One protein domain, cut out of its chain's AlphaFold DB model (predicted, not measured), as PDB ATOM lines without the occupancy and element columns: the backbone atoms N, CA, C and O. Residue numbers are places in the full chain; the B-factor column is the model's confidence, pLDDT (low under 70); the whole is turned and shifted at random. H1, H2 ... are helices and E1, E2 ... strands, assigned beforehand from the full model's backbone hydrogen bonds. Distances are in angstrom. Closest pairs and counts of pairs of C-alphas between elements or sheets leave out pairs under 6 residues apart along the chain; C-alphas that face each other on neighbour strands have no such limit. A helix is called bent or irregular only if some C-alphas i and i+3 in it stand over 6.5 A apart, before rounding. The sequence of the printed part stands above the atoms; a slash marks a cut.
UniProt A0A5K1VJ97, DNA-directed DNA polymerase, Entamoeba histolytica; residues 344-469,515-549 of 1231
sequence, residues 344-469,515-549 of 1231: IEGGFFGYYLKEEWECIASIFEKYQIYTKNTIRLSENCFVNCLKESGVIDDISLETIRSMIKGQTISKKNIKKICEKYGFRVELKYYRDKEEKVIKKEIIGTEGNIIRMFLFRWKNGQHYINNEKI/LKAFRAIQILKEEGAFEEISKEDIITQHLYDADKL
ATOM      1  N   ILE A 344     147.779 108.950 117.724       79.06
ATOM      2  CA  ILE A 344     147.615 109.030 119.174       79.06
ATOM      3  C   ILE A 344     146.774 107.821 119.542       79.06
ATOM      4  O   ILE A 344     145.548 107.849 119.412       79.06
ATOM      5  N   GLU A 345     147.479 106.767 119.900       82.38
ATOM      6  CA  GLU A 345     146.969 105.452 120.249       82.38
ATOM      7  C   GLU A 345     147.969 104.793 121.195       82.38
ATOM      8  O   GLU A 345     149.146 105.163 121.198       82.38
ATOM      9  N   GLY A 346     147.483 103.873 122.017       78.00
ATOM     10  CA  GLY A 346     148.300 103.002 122.853       78.00
ATOM     11  C   GLY A 346     148.212 101.561 122.360       78.00
ATOM     12  O   GLY A 346     147.237 101.192 121.701       78.00
ATOM     13  N   GLY A 347     149.234 100.784 122.689       79.38
ATOM     14  CA  GLY A 347     149.421  99.361 122.433       79.38
ATOM     15  C   GLY A 347     150.341  98.768 123.507       79.38
ATOM     16  O   GLY A 347     150.302  99.206 124.656       79.38
ATOM     17  N   PHE A 348     151.158  97.782 123.154       78.44
ATOM     18  CA  PHE A 348     152.073  97.104 124.078       78.44
ATOM     19  C   PHE A 348     153.152  98.037 124.677       78.44
ATOM     20  O   PHE A 348     153.637  98.956 124.008       78.44
ATOM     21  N   PHE A 349     153.533  97.815 125.944       85.50
ATOM     22  CA  PHE A 349     154.631  98.541 126.595       85.50
ATOM     23  C   PHE A 349     155.965  97.838 126.318       85.50
ATOM     24  O   PHE A 349     156.325  96.893 127.003       85.50
ATOM     25  N   GLY A 350     156.718  98.296 125.316       81.44
ATOM     26  CA  GLY A 350     157.947  97.627 124.867       81.44
ATOM     27  C   GLY A 350     159.193  97.823 125.739       81.44
ATOM     28  O   GLY A 350     160.285  97.922 125.180       81.44
ATOM     29  N   TYR A 351     159.059  97.901 127.066       87.19
ATOM     30  CA  TYR A 351     160.191  97.990 128.000       87.19
ATOM     31  C   TYR A 351     160.016  97.068 129.215       87.19
ATOM     32  O   TYR A 351     158.938  97.052 129.809       87.19
ATOM     33  N   TYR A 352     161.086  96.384 129.633       88.44
ATOM     34  CA  TYR A 352     161.160  95.735 130.940       88.44
ATOM     35  C   TYR A 352     161.662  96.693 132.002       88.44
ATOM     36  O   TYR A 352     162.521  97.540 131.755       88.44
ATOM     37  N   LEU A 353     161.157  96.513 133.214       91.44
ATOM     38  CA  LEU A 353     161.820  96.990 134.410       91.44
ATOM     39  C   LEU A 353     163.030  96.081 134.682       91.44
ATOM     40  O   LEU A 353     162.870  94.864 134.781       91.44
ATOM     41  N   LYS A 354     164.229  96.658 134.801       92.56
ATOM     42  CA  LYS A 354     165.453  95.892 135.081       92.56
ATOM     43  C   LYS A 354     165.355  95.163 136.422       92.56
ATOM     44  O   LYS A 354     164.812  95.712 137.382       92.56
ATOM     45  N   GLU A 355     165.966  93.982 136.517       88.00
ATOM     46  CA  GLU A 355     165.953  93.131 137.723       88.00
ATOM     47  C   GLU A 355     166.434  93.855 138.989       88.00
ATOM     48  O   GLU A 355     165.911  93.642 140.078       88.00
ATOM     49  N   GLU A 356     167.369  94.805 138.871       88.81
ATOM     50  CA  GLU A 356     167.838  95.587 140.024       88.81
ATOM     51  C   GLU A 356     166.699  96.353 140.741       88.81
ATOM     52  O   GLU A 356     166.792  96.595 141.952       88.81
ATOM     53  N   TRP A 357     165.620  96.669 140.008       91.06
ATOM     54  CA  TRP A 357     164.394  97.339 140.452       91.06
ATOM     55  C   TRP A 357     163.233  96.369 140.725       91.06
ATOM     56  O   TRP A 357     162.117  96.817 140.983       91.06
ATOM     57  N   GLU A 358     163.457  95.054 140.728       88.06
ATOM     58  CA  GLU A 358     162.417  94.035 140.949       88.06
ATOM     59  C   GLU A 358     161.602  94.282 142.226       88.06
ATOM     60  O   GLU A 358     160.387  94.098 142.252       88.06
ATOM     61  N   CYS A 359     162.238  94.820 143.270       87.25
ATOM     62  CA  CYS A 359     161.564  95.152 144.520       87.25
ATOM     63  C   CYS A 359     160.403  96.151 144.377       87.25
ATOM     64  O   CYS A 359     159.620  96.243 145.311       87.25
ATOM     65  N   ILE A 360     160.278  96.899 143.270       91.38
ATOM     66  CA  ILE A 360     159.132  97.778 142.977       91.38
ATOM     67  C   ILE A 360     158.274  97.282 141.802       91.38
ATOM     68  O   ILE A 360     157.309  97.958 141.448       91.38
ATOM     69  N   ALA A 361     158.581  96.120 141.211       88.69
ATOM     70  CA  ALA A 361     157.884  95.578 140.040       88.69
ATOM     71  C   ALA A 361     156.377  95.411 140.279       88.69
ATOM     72  O   ALA A 361     155.574  95.881 139.476       88.69
ATOM     73  N   SER A 362     155.991  94.885 141.446       88.38
ATOM     74  CA  SER A 362     154.587  94.693 141.841       88.38
ATOM     75  C   SER A 362     153.744  95.978 141.823       88.38
ATOM     76  O   SER A 362     152.531  95.925 141.631       88.38
ATOM     77  N   ILE A 363     154.363  97.159 141.968       91.31
ATOM     78  CA  ILE A 363     153.669  98.455 141.855       91.31
ATOM     79  C   ILE A 363     153.263  98.735 140.401       91.31
ATOM     80  O   ILE A 363     152.261  99.418 140.163       91.31
ATOM     81  N   PHE A 364     154.047  98.242 139.439       91.44
ATOM     82  CA  PHE A 364     153.914  98.543 138.019       91.44
ATOM     83  C   PHE A 364     153.293  97.424 137.176       91.44
ATOM     84  O   PHE A 364     152.834  97.717 136.071       91.44
ATOM     85  N   GLU A 365     153.173  96.202 137.700       89.38
ATOM     86  CA  GLU A 365     152.521  95.069 137.017       89.38
ATOM     87  C   GLU A 365     151.103  95.404 136.530       89.38
ATOM     88  O   GLU A 365     150.734  95.060 135.406       89.38
ATOM     89  N   LYS A 366     150.325  96.157 137.321       89.25
ATOM     90  CA  LYS A 366     148.989  96.641 136.924       89.25
ATOM     91  C   LYS A 366     149.002  97.608 135.737       89.25
ATOM     92  O   LYS A 366     147.999  97.803 135.067       89.25
ATOM     93  N   TYR A 367     150.133  98.231 135.437       90.62
ATOM     94  CA  TYR A 367     150.306  99.052 134.239       90.62
ATOM     95  C   TYR A 367     150.928  98.265 133.086       90.62
ATOM     96  O   TYR A 367     151.409  98.889 132.151       90.62
ATOM     97  N   GLN A 368     150.960  96.931 133.165       88.19
ATOM     98  CA  GLN A 368     151.587  96.046 132.178       88.19
ATOM     99  C   GLN A 368     153.072  96.349 131.947       88.19
ATOM    100  O   GLN A 368     153.586  96.247 130.835       88.19
ATOM    101  N   ILE A 369     153.755  96.740 133.020       89.69
ATOM    102  CA  ILE A 369     155.195  96.969 133.052       89.69
ATOM    103  C   ILE A 369     155.790  95.858 133.911       89.69
ATOM    104  O   ILE A 369     155.563  95.820 135.122       89.69
ATOM    105  N   TYR A 370     156.534  94.963 133.273       87.81
ATOM    106  CA  TYR A 370     157.019  93.721 133.875       87.81
ATOM    107  C   TYR A 370     158.545  93.683 133.932       87.81
ATOM    108  O   TYR A 370     159.224  94.418 133.212       87.81
ATOM    109  N   THR A 371     159.084  92.809 134.777       87.88
ATOM    110  CA  THR A 371     160.463  92.320 134.638       87.88
ATOM    111  C   THR A 371     160.493  91.204 133.589       87.88
ATOM    112  O   THR A 371     159.456  90.612 133.282       87.88
ATOM    113  N   LYS A 372     161.667  90.880 133.038       81.94
ATOM    114  CA  LYS A 372     161.794  89.909 131.937       81.94
ATOM    115  C   LYS A 372     161.154  88.535 132.225       81.94
ATOM    116  O   LYS A 372     160.559  87.938 131.336       81.94
ATOM    117  N   ASN A 373     161.203  88.060 133.470       74.56
ATOM    118  CA  ASN A 373     160.703  86.731 133.851       74.56
ATOM    119  C   ASN A 373     159.218  86.702 134.272       74.56
ATOM    120  O   ASN A 373     158.710  85.645 134.637       74.56
ATOM    121  N   THR A 374     158.515  87.842 134.270       72.31
ATOM    122  CA  THR A 374     157.152  87.963 134.836       72.31
ATOM    123  C   THR A 374     156.069  88.305 133.813       72.31
ATOM    124  O   THR A 374     154.909  88.502 134.186       72.31
ATOM    125  N   ILE A 375     156.415  88.366 132.526       66.88
ATOM    126  CA  ILE A 375     155.494  88.784 131.466       66.88
ATOM    127  C   ILE A 375     154.365  87.767 131.308       66.88
ATOM    128  O   ILE A 375     154.561  86.554 131.346       66.88
ATOM    129  N   ARG A 376     153.154  88.285 131.112       63.41
ATOM    130  CA  ARG A 376     151.943  87.505 130.851       63.41
ATOM    131  C   ARG A 376     151.331  87.964 129.533       63.41
ATOM    132  O   ARG A 376     151.530  89.116 129.144       63.41
ATOM    133  N   LEU A 377     150.558  87.084 128.886       55.47
ATOM    134  CA  LEU A 377     149.707  87.412 127.732       55.47
ATOM    135  C   LEU A 377     149.029  88.770 127.955       55.47
ATOM    136  O   LEU A 377     148.224  88.928 128.878       55.47
ATOM    137  N   SER A 378     149.417  89.770 127.158       60.62
ATOM    138  CA  SER A 378     149.079  91.156 127.461       60.62
ATOM    139  C   SER A 378     147.756  91.544 126.812       60.62
ATOM    140  O   SER A 378     147.596  91.564 125.594       60.62
ATOM    141  N   GLU A 379     146.778  91.857 127.652       70.69
ATOM    142  CA  GLU A 379     145.539  92.514 127.258       70.69
ATOM    143  C   GLU A 379     145.829  93.866 126.574       70.69
ATOM    144  O   GLU A 379     146.837  94.516 126.862       70.69
ATOM    145  N   ASN A 380     144.953  94.339 125.679       82.81
ATOM    146  CA  ASN A 380     145.105  95.670 125.084       82.81
ATOM    147  C   ASN A 380     145.209  96.740 126.195       82.81
ATOM    148  O   ASN A 380     144.341  96.809 127.063       82.81
ATOM    149  N   CYS A 381     146.228  97.608 126.157       87.06
ATOM    150  CA  CYS A 381     146.513  98.535 127.264       87.06
ATOM    151  C   CYS A 381     145.375  99.496 127.623       87.06
ATOM    152  O   CYS A 381     145.247  99.917 128.774       87.06
ATOM    153  N   PHE A 382     144.525  99.843 126.650       91.19
ATOM    154  CA  PHE A 382     143.314 100.604 126.926       91.19
ATOM    155  C   PHE A 382     142.366  99.797 127.812       91.19
ATOM    156  O   PHE A 382     141.911 100.319 128.823       91.19
ATOM    157  N   VAL A 383     142.127  98.530 127.472       89.88
ATOM    158  CA  VAL A 383     141.264  97.627 128.241       89.88
ATOM    159  C   VAL A 383     141.856  97.350 129.623       89.88
ATOM    160  O   VAL A 383     141.142  97.476 130.613       89.88
ATOM    161  N   ASN A 384     143.170  97.128 129.720       89.56
ATOM    162  CA  ASN A 384     143.844  97.003 131.012       89.56
ATOM    163  C   ASN A 384     143.653  98.257 131.887       89.56
ATOM    164  O   ASN A 384     143.368  98.155 133.074       89.56
ATOM    165  N   CYS A 385     143.726  99.464 131.318       93.44
ATOM    166  CA  CYS A 385     143.444 100.675 132.091       93.44
ATOM    167  C   CYS A 385     141.989 100.758 132.561       93.44
ATOM    168  O   CYS A 385     141.745 101.247 133.663       93.44
ATOM    169  N   LEU A 386     141.032 100.300 131.749       93.44
ATOM    170  CA  LEU A 386     139.633 100.216 132.169       93.44
ATOM    171  C   LEU A 386     139.484  99.253 133.349       93.44
ATOM    172  O   LEU A 386     138.919  99.652 134.366       93.44
ATOM    173  N   LYS A 387     140.073  98.055 133.251       91.44
ATOM    174  CA  LYS A 387     140.109  97.044 134.314       91.44
ATOM    175  C   LYS A 387     140.661  97.614 135.622       91.44
ATOM    176  O   LYS A 387     139.973  97.672 136.633       91.44
ATOM    177  N   GLU A 388     141.881  98.142 135.573       92.19
ATOM    178  CA  GLU A 388     142.605  98.645 136.747       92.19
ATOM    179  C   GLU A 388     142.041  99.959 137.296       92.19
ATOM    180  O   GLU A 388     142.442 100.422 138.362       92.19
ATOM    181  N   SER A 389     141.130 100.611 136.568       91.12
ATOM    182  CA  SER A 389     140.465 101.808 137.081       91.12
ATOM    183  C   SER A 389     139.428 101.484 138.156       91.12
ATOM    184  O   SER A 389     139.082 102.376 138.932       91.12
ATOM    185  N   GLY A 390     138.895 100.254 138.166       88.88
ATOM    186  CA  GLY A 390     137.756  99.857 138.998       88.88
ATOM    187  C   GLY A 390     136.462 100.629 138.702       88.88
ATOM    188  O   GLY A 390     135.520 100.565 139.483       88.88
ATOM    189  N   VAL A 391     136.422 101.412 137.615       88.75
ATOM    190  CA  VAL A 391     135.252 102.216 137.216       88.75
ATOM    191  C   VAL A 391     134.295 101.417 136.335       88.75
ATOM    192  O   VAL A 391     133.103 101.712 136.323       88.75
ATOM    193  N   ILE A 392     134.827 100.456 135.577       88.81
ATOM    194  CA  ILE A 392     134.078  99.609 134.649       88.81
ATOM    195  C   ILE A 392     133.872  98.253 135.315       88.81
ATOM    196  O   ILE A 392     134.829  97.682 135.833       88.81
ATOM    197  N   ASP A 393     132.639  97.759 135.310       85.25
ATOM    198  CA  ASP A 393     132.307  96.418 135.785       85.25
ATOM    199  C   ASP A 393     132.875  95.330 134.851       85.25
ATOM    200  O   ASP A 393     133.106  95.567 133.660       85.25
ATOM    201  N   ASP A 394     133.101  94.128 135.386       81.81
ATOM    202  CA  ASP A 394     133.743  93.023 134.654       81.81
ATOM    203  C   ASP A 394     132.979  92.624 133.377       81.81
ATOM    204  O   ASP A 394     133.584  92.246 132.372       81.81
ATOM    205  N   ILE A 395     131.655  92.783 133.387       76.81
ATOM    206  CA  ILE A 395     130.751  92.433 132.288       76.81
ATOM    207  C   ILE A 395     130.946  93.405 131.113       76.81
ATOM    208  O   ILE A 395     131.199  93.009 129.966       76.81
ATOM    209  N   SER A 396     130.888  94.707 131.398       82.81
ATOM    210  CA  SER A 396     131.206  95.767 130.438       82.81
ATOM    211  C   SER A 396     132.616  95.604 129.873       82.81
ATOM    212  O   SER A 396     132.829  95.772 128.669       82.81
ATOM    213  N   LEU A 397     133.581  95.247 130.722       84.69
ATOM    214  CA  LEU A 397     134.973  95.057 130.338       84.69
ATOM    215  C   LEU A 397     135.147  93.916 129.323       84.69
ATOM    216  O   LEU A 397     135.809  94.114 128.302       84.69
ATOM    217  N   GLU A 398     134.511  92.765 129.548       78.50
ATOM    218  CA  GLU A 398     134.562  91.625 128.622       78.50
ATOM    219  C   GLU A 398     133.927  91.958 127.262       78.50
ATOM    220  O   GLU A 398     134.459  91.625 126.201       78.50
ATOM    221  N   THR A 399     132.846  92.740 127.259       76.62
ATOM    222  CA  THR A 399     132.242  93.210 125.999       76.62
ATOM    223  C   THR A 399     133.166  94.170 125.245       76.62
ATOM    224  O   THR A 399     133.236  94.168 124.012       76.62
ATOM    225  N   ILE A 400     133.901  95.023 125.964       84.31
ATOM    226  CA  ILE A 400     134.894  95.910 125.353       84.31
ATOM    227  C   ILE A 400     136.047  95.091 124.752       84.31
ATOM    228  O   ILE A 400     136.488  95.420 123.647       84.31
ATOM    229  N   ARG A 401     136.490  94.012 125.418       80.88
ATOM    230  CA  ARG A 401     137.493  93.075 124.875       80.88
ATOM    231  C   ARG A 401     137.042  92.487 123.547       80.88
ATOM    232  O   ARG A 401     137.766  92.597 122.563       80.88
ATOM    233  N   SER A 402     135.834  91.925 123.492       75.00
ATOM    234  CA  SER A 402     135.327  91.266 122.281       75.00
ATOM    235  C   SER A 402     135.139  92.241 121.109       75.00
ATOM    236  O   SER A 402     135.333  91.867 119.944       75.00
ATOM    237  N   MET A 403     134.822  93.504 121.414       79.94
ATOM    238  CA  MET A 403     134.640  94.588 120.450       79.94
ATOM    239  C   MET A 403     135.953  95.066 119.814       79.94
ATOM    240  O   MET A 403     135.939  95.479 118.651       79.94
ATOM    241  N   ILE A 404     137.074  95.057 120.544       80.44
ATOM    242  CA  ILE A 404     138.370  95.548 120.054       80.44
ATOM    243  C   ILE A 404     139.076  94.441 119.267       80.44
ATOM    244  O   ILE A 404     139.430  93.400 119.801       80.44
ATOM    245  N   LYS A 405     139.315  94.683 117.974       72.75
ATOM    246  CA  LYS A 405     139.996  93.734 117.072       72.75
ATOM    247  C   LYS A 405     141.436  94.138 116.733       72.75
ATOM    248  O   LYS A 405     142.168  93.359 116.138       72.75
ATOM    249  N   GLY A 406     141.845  95.360 117.084       66.62
ATOM    250  CA  GLY A 406     143.190  95.882 116.819       66.62
ATOM    251  C   GLY A 406     144.139  95.772 118.016       66.62
ATOM    252  O   GLY A 406     143.711  95.866 119.164       66.62
ATOM    253  N   GLN A 407     145.444  95.665 117.740       69.12
ATOM    254  CA  GLN A 407     146.506  95.768 118.759       69.12
ATOM    255  C   GLN A 407     146.572  97.167 119.392       69.12
ATOM    256  O   GLN A 407     146.962  97.329 120.546       69.12
ATOM    257  N   THR A 408     146.168  98.194 118.639       77.94
ATOM    258  CA  THR A 408     146.073  99.576 119.104       77.94
ATOM    259  C   THR A 408     144.653 100.103 118.959       77.94
ATOM    260  O   THR A 408     143.857  99.621 118.149       77.94
ATOM    261  N   ILE A 409     144.325 101.146 119.725       83.75
ATOM    262  CA  ILE A 409     143.031 101.822 119.617       83.75
ATOM    263  C   ILE A 409     143.187 103.333 119.452       83.75
ATOM    264  O   ILE A 409     143.822 104.030 120.243       83.75
ATOM    265  N   SER A 410     142.570 103.866 118.397       84.62
ATOM    266  CA  SER A 410     142.580 105.305 118.141       84.62
ATOM    267  C   SER A 410     141.648 106.077 119.076       84.62
ATOM    268  O   SER A 410     140.582 105.597 119.462       84.62
ATOM    269  N   LYS A 411     141.957 107.361 119.313       87.25
ATOM    270  CA  LYS A 411     141.065 108.285 120.047       87.25
ATOM    271  C   LYS A 411     139.625 108.329 119.522       87.25
ATOM    272  O   LYS A 411     138.698 108.514 120.303       87.25
ATOM    273  N   LYS A 412     139.427 108.163 118.207       88.50
ATOM    274  CA  LYS A 412     138.088 108.116 117.597       88.50
ATOM    275  C   LYS A 412     137.295 106.906 118.099       88.50
ATOM    276  O   LYS A 412     136.104 107.038 118.356       88.50
ATOM    277  N   ASN A 413     137.947 105.754 118.230       90.06
ATOM    278  CA  ASN A 413     137.305 104.527 118.693       90.06
ATOM    279  C   ASN A 413     137.156 104.512 120.217       90.06
ATOM    280  O   ASN A 413     136.096 104.122 120.688       90.06
ATOM    281  N   ILE A 414     138.116 105.066 120.971       92.25
ATOM    282  CA  ILE A 414     137.936 105.332 122.412       92.25
ATOM    283  C   ILE A 414     136.685 106.183 122.638       92.25
ATOM    284  O   ILE A 414     135.872 105.846 123.485       92.25
ATOM    285  N   LYS A 415     136.483 107.247 121.847       92.75
ATOM    286  CA  LYS A 415     135.280 108.085 121.943       92.75
ATOM    287  C   LYS A 415     133.991 107.278 121.775       92.75
ATOM    288  O   LYS A 415     133.084 107.450 122.577       92.75
ATOM    289  N   LYS A 416     133.937 106.384 120.784       91.12
ATOM    290  CA  LYS A 416     132.777 105.506 120.576       91.12
ATOM    291  C   LYS A 416     132.532 104.577 121.769       91.12
ATOM    292  O   LYS A 416     131.384 104.380 122.140       91.12
ATOM    293  N   ILE A 417     133.591 104.021 122.362       91.62
ATOM    294  CA  ILE A 417     133.485 103.160 123.549       91.62
ATOM    295  C   ILE A 417     133.007 103.981 124.755       91.62
ATOM    296  O   ILE A 417     132.036 103.601 125.392       91.62
ATOM    297  N   CYS A 418     133.606 105.145 125.015       92.88
ATOM    298  CA  CYS A 418     133.158 106.081 126.049       92.88
ATOM    299  C   CYS A 418     131.660 106.402 125.951       92.88
ATOM    300  O   CYS A 418     130.945 106.337 126.944       92.88
ATOM    301  N   GLU A 419     131.190 106.741 124.748       90.88
ATOM    302  CA  GLU A 419     129.780 107.054 124.487       90.88
ATOM    303  C   GLU A 419     128.876 105.828 124.668       90.88
ATOM    304  O   GLU A 419     127.786 105.960 125.212       90.88
ATOM    305  N   LYS A 420     129.331 104.640 124.249       87.31
ATOM    306  CA  LYS A 420     128.556 103.396 124.336       87.31
ATOM    307  C   LYS A 420     128.393 102.903 125.776       87.31
ATOM    308  O   LYS A 420     127.296 102.505 126.140       87.31
ATOM    309  N   TYR A 421     129.461 102.927 126.568       88.44
ATOM    310  CA  TYR A 421     129.495 102.367 127.928       88.44
ATOM    311  C   TYR A 421     129.349 103.435 129.026       88.44
ATOM    312  O   TYR A 421     129.478 103.130 130.205       88.44
ATOM    313  N   GLY A 422     129.089 104.696 128.662       88.69
ATOM    314  CA  GLY A 422     128.746 105.748 129.623       88.69
ATOM    315  C   GLY A 422     129.895 106.166 130.545       88.69
ATOM    316  O   GLY A 422     129.702 106.314 131.751       88.69
ATOM    317  N   PHE A 423     131.095 106.380 129.999       93.69
ATOM    318  CA  PHE A 423     132.230 106.903 130.766       93.69
ATOM    319  C   PHE A 423     133.062 107.909 129.969       93.69
ATOM    320  O   PHE A 423     132.980 108.015 128.745       93.69
ATOM    321  N   ARG A 424     133.922 108.652 130.668       95.62
ATOM    322  CA  ARG A 424     134.853 109.620 130.079       95.62
ATOM    323  C   ARG A 424     136.292 109.205 130.311       95.62
ATOM    324  O   ARG A 424     136.645 108.688 131.365       95.62
ATOM    325  N   VAL A 425     137.153 109.550 129.364       96.00
ATOM    326  CA  VAL A 425     138.604 109.412 129.499       96.00
ATOM    327  C   VAL A 425     139.238 110.796 129.531       96.00
ATOM    328  O   VAL A 425     139.188 111.539 128.551       96.00
ATOM    329  N   GLU A 426     139.873 111.149 130.648       95.31
ATOM    330  CA  GLU A 426     140.823 112.264 130.686       95.31
ATOM    331  C   GLU A 426     142.170 111.742 130.193       95.31
ATOM    332  O   GLU A 426     142.922 111.142 130.959       95.31
ATOM    333  N   LEU A 427     142.489 111.993 128.925       93.94
ATOM    334  CA  LEU A 427     143.746 111.564 128.332       93.94
ATOM    335  C   LEU A 427     144.796 112.673 128.426       93.94
ATOM    336  O   LEU A 427     144.634 113.760 127.858       93.94
ATOM    337  N   LYS A 428     145.913 112.372 129.092       92.56
ATOM    338  CA  LYS A 428     147.133 113.188 129.056       92.56
ATOM    339  C   LYS A 428     148.216 112.516 128.236       92.56
ATOM    340  O   LYS A 428     148.367 111.305 128.298       92.56
ATOM    341  N   TYR A 429     148.963 113.300 127.471       88.62
ATOM    342  CA  TYR A 429     150.058 112.790 126.651       88.62
ATOM    343  C   TYR A 429     151.000 113.914 126.225       88.62
ATOM    344  O   TYR A 429     150.598 115.080 126.162       88.62
ATOM    345  N   TYR A 430     152.239 113.573 125.882       79.75
ATOM    346  CA  TYR A 430     153.202 114.539 125.352       79.75
ATOM    347  C   TYR A 430     152.870 114.942 123.910       79.75
ATOM    348  O   TYR A 430     152.592 114.098 123.050       79.75
ATOM    349  N   ARG A 431     152.880 116.247 123.623       69.38
ATOM    350  CA  ARG A 431     152.590 116.795 122.291       69.38
ATOM    351  C   ARG A 431     153.729 116.518 121.305       69.38
ATOM    352  O   ARG A 431     153.450 116.181 120.153       69.38
ATOM    353  N   ASP A 432     154.964 116.645 121.768       62.94
ATOM    354  CA  ASP A 432     156.215 116.592 121.013       62.94
ATOM    355  C   ASP A 432     157.087 115.383 121.400       62.94
ATOM    356  O   ASP A 432     156.837 114.721 122.407       62.94
ATOM    357  N   LYS A 433     158.093 115.077 120.561       55.12
ATOM    358  CA  LYS A 433     159.087 114.015 120.820       55.12
ATOM    359  C   LYS A 433     159.966 114.333 122.045       55.12
ATOM    360  O   LYS A 433     160.524 113.416 122.624       55.12
ATOM    361  N   GLU A 434     160.073 115.605 122.432       56.97
ATOM    362  CA  GLU A 434     160.928 116.079 123.533       56.97
ATOM    363  C   GLU A 434     160.277 115.961 124.920       56.97
ATOM    364  O   GLU A 434     160.885 116.352 125.911       56.97
ATOM    365  N   GLU A 435     159.044 115.448 125.005       66.88
ATOM    366  CA  GLU A 435     158.327 115.224 126.269       66.88
ATOM    367  C   GLU A 435     158.147 116.503 127.126       66.88
ATOM    368  O   GLU A 435     157.976 116.443 128.344       66.88
ATOM    369  N   LYS A 436     158.133 117.691 126.498       61.81
ATOM    370  CA  LYS A 436     158.099 118.984 127.212       61.81
ATOM    371  C   LYS A 436     156.686 119.493 127.460       61.81
ATOM    372  O   LYS A 436     156.409 120.080 128.506       61.81
ATOM    373  N   VAL A 437     155.772 119.277 126.510       70.44
ATOM    374  CA  VAL A 437     154.413 119.837 126.578       70.44
ATOM    375  C   VAL A 437     153.378 118.731 126.747       70.44
ATOM    376  O   VAL A 437     153.073 117.996 125.808       70.44
ATOM    377  N   ILE A 438     152.772 118.648 127.932       82.94
ATOM    378  CA  ILE A 438     151.654 117.733 128.193       82.94
ATOM    379  C   ILE A 438     150.359 118.364 127.678       82.94
ATOM    380  O   ILE A 438     149.919 119.409 128.162       82.94
ATOM    381  N   LYS A 439     149.707 117.702 126.721       85.44
ATOM    382  CA  LYS A 439     148.337 118.020 126.320       85.44
ATOM    383  C   LYS A 439     147.359 117.213 127.170       85.44
ATOM    384  O   LYS A 439     147.620 116.059 127.498       85.44
ATOM    385  N   LYS A 440     146.229 117.830 127.508       90.44
ATOM    386  CA  LYS A 440     145.094 117.202 128.188       90.44
ATOM    387  C   LYS A 440     143.866 117.314 127.294       90.44
ATOM    388  O   LYS A 440     143.558 118.403 126.814       90.44
ATOM    389  N   GLU A 441     143.168 116.207 127.100       92.44
ATOM    390  CA  GLU A 441     141.893 116.142 126.388       92.44
ATOM    391  C   GLU A 441     140.907 115.290 127.191       92.44
ATOM    392  O   GLU A 441     141.315 114.381 127.912       92.44
ATOM    393  N   ILE A 442     139.616 115.598 127.081       93.25
ATOM    394  CA  ILE A 442     138.540 114.760 127.615       93.25
ATOM    395  C   ILE A 442     137.852 114.109 126.421       93.25
ATOM    396  O   ILE A 442     137.500 114.792 125.456       93.25
ATOM    397  N   ILE A 443     137.718 112.792 126.477       93.06
ATOM    398  CA  ILE A 443     137.078 111.956 125.468       93.06
ATOM    399  C   ILE A 443     135.813 111.365 126.100       93.06
ATOM    400  O   ILE A 443     135.850 110.956 127.258       93.06
ATOM    401  N   GLY A 444     134.709 111.337 125.354       90.06
ATOM    402  CA  GLY A 444     133.382 111.005 125.882       90.06
ATOM    403  C   GLY A 444     132.620 112.235 126.379       90.06
ATOM    404  O   GLY A 444     133.194 113.314 126.557       90.06
ATOM    405  N   THR A 445     131.315 112.074 126.569       86.75
ATOM    406  CA  THR A 445     130.391 113.155 126.942       86.75
ATOM    407  C   THR A 445     129.944 113.066 128.399       86.75
ATOM    408  O   THR A 445     129.890 114.094 129.072       86.75
ATOM    409  N   GLU A 446     129.708 111.857 128.920       87.12
ATOM    410  CA  GLU A 446     129.021 111.623 130.200       87.12
ATOM    411  C   GLU A 446     129.665 110.495 131.026       87.12
ATOM    412  O   GLU A 446     130.483 109.730 130.520       87.12
ATOM    413  N   GLY A 447     129.335 110.424 132.320       90.00
ATOM    414  CA  GLY A 447     129.809 109.375 133.232       90.00
ATOM    415  C   GLY A 447     131.130 109.656 133.958       90.00
ATOM    416  O   GLY A 447     131.688 110.765 133.916       90.00
ATOM    417  N   ASN A 448     131.621 108.641 134.673       92.31
ATOM    418  CA  ASN A 448     132.835 108.718 135.490       92.31
ATOM    419  C   ASN A 448     134.084 108.956 134.631       92.31
ATOM    420  O   ASN A 448     134.165 108.511 133.490       92.31
ATOM    421  N   ILE A 449     135.059 109.700 135.167       94.69
ATOM    422  CA  ILE A 449     136.295 110.029 134.444       94.69
ATOM    423  C   ILE A 449     137.398 109.051 134.835       94.69
ATOM    424  O   ILE A 449     137.935 109.131 135.942       94.69
ATOM    425  N   ILE A 450     137.821 108.233 133.879       95.25
ATOM    426  CA  ILE A 450     139.042 107.436 133.960       95.25
ATOM    427  C   ILE A 450     140.201 108.321 133.504       95.25
ATOM    428  O   ILE A 450     140.215 108.870 132.397       95.25
ATOM    429  N   ARG A 451     141.169 108.545 134.394       94.81
ATOM    430  CA  ARG A 451     142.317 109.415 134.111       94.81
ATOM    431  C   ARG A 451     143.439 108.566 133.555       94.81
ATOM    432  O   ARG A 451     144.021 107.785 134.293       94.81
ATOM    433  N   MET A 452     143.790 108.786 132.298       95.50
ATOM    434  CA  MET A 452     144.806 108.007 131.604       95.50
ATOM    435  C   MET A 452     145.985 108.890 131.208       95.50
ATOM    436  O   MET A 452     145.852 110.094 130.948       95.50
ATOM    437  N   PHE A 453     147.163 108.291 131.158       93.44
ATOM    438  CA  PHE A 453     148.338 108.871 130.532       93.44
ATOM    439  C   PHE A 453     148.769 107.969 129.378       93.44
ATOM    440  O   PHE A 453     148.849 106.761 129.549       93.44
ATOM    441  N   LEU A 454     149.025 108.550 128.208       91.44
ATOM    442  CA  LEU A 454     149.615 107.840 127.078       91.44
ATOM    443  C   LEU A 454     151.096 108.184 126.998       91.44
ATOM    444  O   LEU A 454     151.461 109.319 126.657       91.44
ATOM    445  N   PHE A 455     151.933 107.185 127.258       88.25
ATOM    446  CA  PHE A 455     153.338 107.257 126.897       88.25
ATOM    447  C   PHE A 455     153.480 107.252 125.385       88.25
ATOM    448  O   PHE A 455     152.742 106.589 124.663       88.25
ATOM    449  N   ARG A 456     154.427 108.047 124.896       81.00
ATOM    450  CA  ARG A 456     154.755 108.143 123.468       81.00
ATOM    451  C   ARG A 456     156.235 107.864 123.244       81.00
ATOM    452  O   ARG A 456     156.853 108.461 122.365       81.00
ATOM    453  N   TRP A 457     156.785 106.986 124.080       79.69
ATOM    454  CA  TRP A 457     158.165 106.540 123.989       79.69
ATOM    455  C   TRP A 457     158.385 105.778 122.680       79.69
ATOM    456  O   TRP A 457     157.439 105.274 122.063       79.69
ATOM    457  N   LYS A 458     159.644 105.709 122.240       69.19
ATOM    458  CA  LYS A 458     160.042 104.784 121.172       69.19
ATOM    459  C   LYS A 458     159.624 103.382 121.644       69.19
ATOM    460  O   LYS A 458     159.870 103.060 122.786       69.19
ATOM    461  N   ASN A 459     158.887 102.602 120.856       64.25
ATOM    462  CA  ASN A 459     158.482 101.227 121.221       64.25
ATOM    463  C   ASN A 459     157.583 101.049 122.468       64.25
ATOM    464  O   ASN A 459     157.298  99.921 122.835       64.25
ATOM    465  N   GLY A 460     157.096 102.119 123.103       66.69
ATOM    466  CA  GLY A 460     156.303 102.044 124.341       66.69
ATOM    467  C   GLY A 460     155.079 102.947 124.306       66.69
ATOM    468  O   GLY A 460     154.828 103.705 125.243       66.69
ATOM    469  N   GLN A 461     154.363 102.960 123.178       80.81
ATOM    470  CA  GLN A 461     153.096 103.683 123.089       80.81
ATOM    471  C   GLN A 461     152.077 102.941 123.935       80.81
ATOM    472  O   GLN A 461     151.588 101.904 123.514       80.81
ATOM    473  N   HIS A 462     151.782 103.438 125.128       89.00
ATOM    474  CA  HIS A 462     151.061 102.645 126.113       89.00
ATOM    475  C   HIS A 462     150.186 103.518 126.996       89.00
ATOM    476  O   HIS A 462     150.613 104.586 127.454       89.00
ATOM    477  N   TYR A 463     148.952 103.074 127.208       91.69
ATOM    478  CA  TYR A 463     148.048 103.708 128.151       91.69
ATOM    479  C   TYR A 463     148.317 103.192 129.562       91.69
ATOM    480  O   TYR A 463     148.422 101.992 129.764       91.69
ATOM    481  N   ILE A 464     148.365 104.102 130.533       94.06
ATOM    482  CA  ILE A 464     148.364 103.773 131.961       94.06
ATOM    483  C   ILE A 464     147.330 104.611 132.708       94.06
ATOM    484  O   ILE A 464     147.011 105.733 132.292       94.06
ATOM    485  N   ASN A 465     146.879 104.137 133.866       93.44
ATOM    486  CA  ASN A 465     146.086 104.956 134.778       93.44
ATOM    487  C   ASN A 465     146.960 106.026 135.456       93.44
ATOM    488  O   ASN A 465     148.053 105.778 135.961       93.44
ATOM    489  N   ASN A 466     146.479 107.269 135.460       91.38
ATOM    490  CA  ASN A 466     147.182 108.445 135.977       91.38
ATOM    491  C   ASN A 466     146.827 108.715 137.447       91.38
ATOM    492  O   ASN A 466     146.309 109.782 137.808       91.38
ATOM    493  N   GLU A 467     147.095 107.721 138.280       92.38
ATOM    494  CA  GLU A 467     146.846 107.719 139.721       92.38
ATOM    495  C   GLU A 467     148.126 107.979 140.531       92.38
ATOM    496  O   GLU A 467     149.209 108.128 139.962       92.38
ATOM    497  N   LYS A 468     148.003 108.105 141.857       93.25
ATOM    498  CA  LYS A 468     149.159 108.213 142.758       93.25
ATOM    499  C   LYS A 468     149.668 106.820 143.114       93.25
ATOM    500  O   LYS A 468     148.866 105.931 143.369       93.25
ATOM    501  N   ILE A 469     150.984 106.664 143.188       93.44
ATOM    502  CA  ILE A 469     151.643 105.418 143.591       93.44
ATOM    503  C   ILE A 469     152.535 105.670 144.813       93.44
ATOM    504  O   ILE A 469     152.943 106.818 145.030       93.44
ATOM    505  N   LEU A 515     154.162 110.240 144.190       93.56
ATOM    506  CA  LEU A 515     154.191 110.568 142.776       93.56
ATOM    507  C   LEU A 515     152.945 110.058 142.060       93.56
ATOM    508  O   LEU A 515     152.306 109.093 142.469       93.56
ATOM    509  N   LYS A 516     152.631 110.693 140.931       92.50
ATOM    510  CA  LYS A 516     151.730 110.090 139.947       92.50
ATOM    511  C   LYS A 516     152.464 108.995 139.180       92.50
ATOM    512  O   LYS A 516     153.640 109.189 138.878       92.50
ATOM    513  N   ALA A 517     151.766 107.925 138.804       92.94
ATOM    514  CA  ALA A 517     152.326 106.772 138.096       92.94
ATOM    515  C   ALA A 517     153.199 107.192 136.905       92.94
ATOM    516  O   ALA A 517     154.382 106.869 136.855       92.94
ATOM    517  N   PHE A 518     152.664 108.048 136.022       91.88
ATOM    518  CA  PHE A 518     153.420 108.517 134.858       91.88
ATOM    519  C   PHE A 518     154.702 109.278 135.224       91.88
ATOM    520  O   PHE A 518     155.697 109.191 134.511       91.88
ATOM    521  N   ARG A 519     154.692 110.027 136.337       92.19
ATOM    522  CA  ARG A 519     155.850 110.808 136.783       92.19
ATOM    523  C   ARG A 519     156.915 109.910 137.399       92.19
ATOM    524  O   ARG A 519     158.091 110.174 137.197       92.19
ATOM    525  N   ALA A 520     156.512 108.873 138.126       93.50
ATOM    526  CA  ALA A 520     157.441 107.884 138.656       93.50
ATOM    527  C   ALA A 520     158.108 107.083 137.536       93.50
ATOM    528  O   ALA A 520     159.327 106.999 137.518       93.50
ATOM    529  N   ILE A 521     157.333 106.599 136.561       92.50
ATOM    530  CA  ILE A 521     157.853 105.909 135.369       92.50
ATOM    531  C   ILE A 521     158.798 106.824 134.577       92.50
ATOM    532  O   ILE A 521     159.847 106.384 134.119       92.50
ATOM    533  N   GLN A 522     158.488 108.119 134.466       89.75
ATOM    534  CA  GLN A 522     159.400 109.078 133.844       89.75
ATOM    535  C   GLN A 522     160.733 109.188 134.603       89.75
ATOM    536  O   GLN A 522     161.783 109.103 133.979       89.75
ATOM    537  N   ILE A 523     160.703 109.347 135.931       93.19
ATOM    538  CA  ILE A 523     161.932 109.441 136.740       93.19
ATOM    539  C   ILE A 523     162.708 108.116 136.684       93.19
ATOM    540  O   ILE A 523     163.919 108.134 136.554       93.19
ATOM    541  N   LEU A 524     162.028 106.968 136.699       93.75
ATOM    542  CA  LEU A 524     162.654 105.653 136.531       93.75
ATOM    543  C   LEU A 524     163.371 105.525 135.182       93.75
ATOM    544  O   LEU A 524     164.486 105.019 135.125       93.75
ATOM    545  N   LYS A 525     162.777 106.038 134.099       90.31
ATOM    546  CA  LYS A 525     163.451 106.117 132.796       90.31
ATOM    547  C   LYS A 525     164.670 107.037 132.833       90.31
ATOM    548  O   LYS A 525     165.688 106.682 132.250       90.31
ATOM    549  N   GLU A 526     164.583 108.180 133.517       90.94
ATOM    550  CA  GLU A 526     165.714 109.104 133.719       90.94
ATOM    551  C   GLU A 526     166.859 108.445 134.520       90.94
ATOM    552  O   GLU A 526     168.020 108.662 134.191       90.94
ATOM    553  N   GLU A 527     166.545 107.588 135.499       93.25
ATOM    554  CA  GLU A 527     167.515 106.813 136.298       93.25
ATOM    555  C   GLU A 527     167.958 105.491 135.629       93.25
ATOM    556  O   GLU A 527     168.664 104.685 136.233       93.25
ATOM    557  N   GLY A 528     167.551 105.238 134.379       91.81
ATOM    558  CA  GLY A 528     167.980 104.063 133.616       91.81
ATOM    559  C   GLY A 528     167.373 102.732 134.075       91.81
ATOM    560  O   GLY A 528     167.970 101.689 133.818       91.81
ATOM    561  N   ALA A 529     166.200 102.749 134.717       92.75
ATOM    562  CA  ALA A 529     165.529 101.568 135.271       92.75
ATOM    563  C   ALA A 529     164.856 100.652 134.234       92.75
ATOM    564  O   ALA A 529     164.420  99.556 134.581       92.75
ATOM    565  N   PHE A 530     164.747 101.098 132.982       92.38
ATOM    566  CA  PHE A 530     164.119 100.333 131.908       92.38
ATOM    567  C   PHE A 530     165.150  99.789 130.927       92.38
ATOM    568  O   PHE A 530     166.119 100.470 130.583       92.38
ATOM    569  N   GLU A 531     164.897  98.585 130.443       89.94
ATOM    570  CA  GLU A 531     165.557  97.992 129.284       89.94
ATOM    571  C   GLU A 531     164.517  97.702 128.202       89.94
ATOM    572  O   GLU A 531     163.335  97.524 128.481       89.94
ATOM    573  N   GLU A 532     164.921  97.761 126.942       85.06
ATOM    574  CA  GLU A 532     164.001  97.584 125.822       85.06
ATOM    575  C   GLU A 532     163.678  96.099 125.631       85.06
ATOM    576  O   GLU A 532     164.575  95.262 125.682       85.06
ATOM    577  N   ILE A 533     162.405  95.781 125.395       80.44
ATOM    578  CA  ILE A 533     161.985  94.401 125.136       80.44
ATOM    579  C   ILE A 533     162.530  93.953 123.780       80.44
ATOM    580  O   ILE A 533     162.359  94.656 122.772       80.44
ATOM    581  N   SER A 534     163.170  92.781 123.756       70.25
ATOM    582  CA  SER A 534     163.641  92.161 122.520       70.25
ATOM    583  C   SER A 534     162.471  91.553 121.742       70.25
ATOM    584  O   SER A 534     161.445  91.180 122.312       70.25
ATOM    585  N   LYS A 535     162.594  91.451 120.417       57.75
ATOM    586  CA  LYS A 535     161.545  90.822 119.601       57.75
ATOM    587  C   LYS A 535     161.438  89.315 119.824       57.75
ATOM    588  O   LYS A 535     160.327  88.799 119.771       57.75
ATOM    589  N   GLU A 536     162.553  88.650 120.113       59.16
ATOM    590  CA  GLU A 536     162.606  87.238 120.510       59.16
ATOM    591  C   GLU A 536     161.659  86.971 121.687       59.16
ATOM    592  O   GLU A 536     160.824  86.067 121.638       59.16
ATOM    593  N   ASP A 537     161.699  87.846 122.699       63.62
ATOM    594  CA  ASP A 537     160.820  87.743 123.863       63.62
ATOM    595  C   ASP A 537     159.340  87.989 123.496       63.62
ATOM    596  O   ASP A 537     158.444  87.372 124.063       63.62
ATOM    597  N   ILE A 538     159.054  88.859 122.517       60.62
ATOM    598  CA  ILE A 538     157.677  89.137 122.062       60.62
ATOM    599  C   ILE A 538     157.072  87.929 121.334       60.62
ATOM    600  O   ILE A 538     155.895  87.612 121.535       60.62
ATOM    601  N   ILE A 539     157.862  87.275 120.477       52.97
ATOM    602  CA  ILE A 539     157.439  86.129 119.659       52.97
ATOM    603  C   ILE A 539     157.248  84.889 120.538       52.97
ATOM    604  O   ILE A 539     156.186  84.264 120.479       52.97
ATOM    605  N   THR A 540     158.234  84.571 121.384       53.94
ATOM    606  CA  THR A 540     158.213  83.398 122.282       53.94
ATOM    607  C   THR A 540     157.068  83.437 123.294       53.94
ATOM    608  O   THR A 540     156.572  82.391 123.704       53.94
ATOM    609  N   GLN A 541     156.595  84.628 123.667       53.16
ATOM    610  CA  GLN A 541     155.549  84.800 124.677       53.16
ATOM    611  C   GLN A 541     154.149  85.056 124.093       53.16
ATOM    612  O   GLN A 541     153.213  85.330 124.847       53.16
ATOM    613  N   HIS A 542     153.985  84.961 122.763       50.94
ATOM    614  CA  HIS A 542     152.702  85.094 122.052       50.94
ATOM    615  C   HIS A 542     151.856  86.306 122.499       50.94
ATOM    616  O   HIS A 542     150.655  86.187 122.732       50.94
ATOM    617  N   LEU A 543     152.468  87.488 122.636       50.81
ATOM    618  CA  LEU A 543     151.927  88.581 123.463       50.81
ATOM    619  C   LEU A 543     150.607  89.246 123.018       50.81
ATOM    620  O   LEU A 543     150.123  90.108 123.754       50.81
ATOM    621  N   TYR A 544     149.991  88.847 121.900       47.50
ATOM    622  CA  TYR A 544     148.593  89.158 121.563       47.50
ATOM    623  C   TYR A 544     148.121  88.338 120.348       47.50
ATOM    624  O   TYR A 544     148.634  88.533 119.248       47.50
ATOM    625  N   ASP A 545     147.103  87.488 120.505       42.28
ATOM    626  CA  ASP A 545     146.422  86.825 119.383       42.28
ATOM    627  C   ASP A 545     144.901  86.899 119.578       42.28
ATOM    628  O   ASP A 545     144.273  86.033 120.191       42.28
ATOM    629  N   ALA A 546     144.304  87.994 119.099       38.50
ATOM    630  CA  ALA A 546     142.861  88.214 119.191       38.50
ATOM    631  C   ALA A 546     142.045  87.185 118.390       38.50
ATOM    632  O   ALA A 546     140.864  86.999 118.687       38.50
ATOM    633  N   ASP A 547     142.658  86.513 117.408       36.97
ATOM    634  CA  ASP A 547     142.003  85.505 116.573       36.97
ATOM    635  C   ASP A 547     141.940  84.132 117.276       36.97
ATOM    636  O   ASP A 547     141.124  83.286 116.906       36.97
ATOM    637  N   LYS A 548     142.728  83.932 118.348       36.34
ATOM    638  CA  LYS A 548     142.687  82.745 119.229       36.34
ATOM    639  C   LYS A 548     141.718  82.853 120.408       36.34
ATOM    640  O   LYS A 548     141.525  81.865 121.120       36.34
ATOM    641  N   LEU A 549     141.081  84.005 120.623       40.88
ATOM    642  CA  LEU A 549     140.010  84.131 121.612       40.88
ATOM    643  C   LEU A 549     138.769  83.400 121.084       40.88
ATOM    644  O   LEU A 549     137.967  83.958 120.333       40.88
TER     645      LEU A 549
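What this domain is: This is residues 344 to 469 and 515 to 549 of the 1231 residues of the protein "DNA-directed DNA polymerase" of Entamoeba histolytica (UniProt A0A5K1VJ97). A strongly twisted sheet of four strands, in the order E3 E2 E4 E5, has helices over both faces: H2 and H4 over one, H5 over the other, with H3 packed on H2. Near the E5 edge lie H1, which only grazes the sheet, and a small two-stranded sheet of E1 and E6; H6 lies far from the four strands. The printed part has 161 residues with six named helices and six named strands, in the order E1 H1 H2 H3 H4 E2 E3 E4 E5 H5 E6 H6; the larger sheet is mixed, and the class is mixed, helices and strands. The whole is compact, with a radius of gyration of the C-alphas of 15.3 A and spans of 43 by 39 by 26 A.

How they stand to each other: E3, residues 438 to 443, and E2, residues 423 to 430, form an antiparallel hairpin, with N 425 and O 443 2.8 A apart. E4, residues 448 to 457, is parallel to E2, with N 426 and O 450 at 2.9 A. E4 and E5, residues 460 to 465, form an antiparallel hairpin, with N 453 and O 464 at 2.8 A. H2, residues 381 to 389, is on the sheet at a height of 7.6 A, over E5 and only just over E4, with 3 C-alphas; its closest C-alphas to E5 are those of Cys 381 and Tyr 463, 5.5 A. H4, residues 411 to 421, is on the same face at 7.1 A, only just over E3, with 3 C-alphas; those of Lys 415 and Ile 443 come closest, 5.5 A. H5, residues 517 to 526, is on the opposite face at 11.6 A, its line at 2 degrees to E4 on the local plane; the C-alphas of Phe 453 and Phe 518 come closest, 6.7 A. H3, residues 394 to 403, touches H2 in a helical hairpin, at a shallow tilt of 8 degrees, closest at the C-alphas of Lys 387 and Leu 397, 6.8 A. H1, residues 355 to 367, is irregular, with C-alphas 356 and 359 7.7 A apart; its residues 366 to 367 alone touch H2, closest at the C-alphas of Lys 366 and Glu 388, 6.7 A. E1, residues 351 to 353, and E6, residues 530 to 532, are antiparallel, with N 352 and O 531 at 2.8 A. H6, residues 535 to 540, touches no helix. Every O i to N i+4 pair is within hydrogen-bond range in H2, H3, H4, H5 and H6; in H1 1 of 9 is, beside 6 of 10 O i to N i+3 pairs.

Where its parts are: E1 begins at C-alpha 351, (160.191, 97.990, 128.000). E4 measures 27.9 A, E2 23.0 A and H1 17.1 A from first to last C-alpha. H6 ends at C-alpha 540, (158.213, 83.398, 122.282).

The domain as a whole: The two C-alphas farthest apart, those of Glu 356 and Thr 445, are 43.4 A apart. Residues 470 to 514 are not printed; C-alphas 469 and 515 are 5.8 A apart across the cut. The link H1 to H2, residues 368 to 380, is long. Mean pLDDT of the printed part is 82.0; it is under 70 at residues 375 to 378, 406 to 407, 431 to 436, 458 to 460 and 535 to 549.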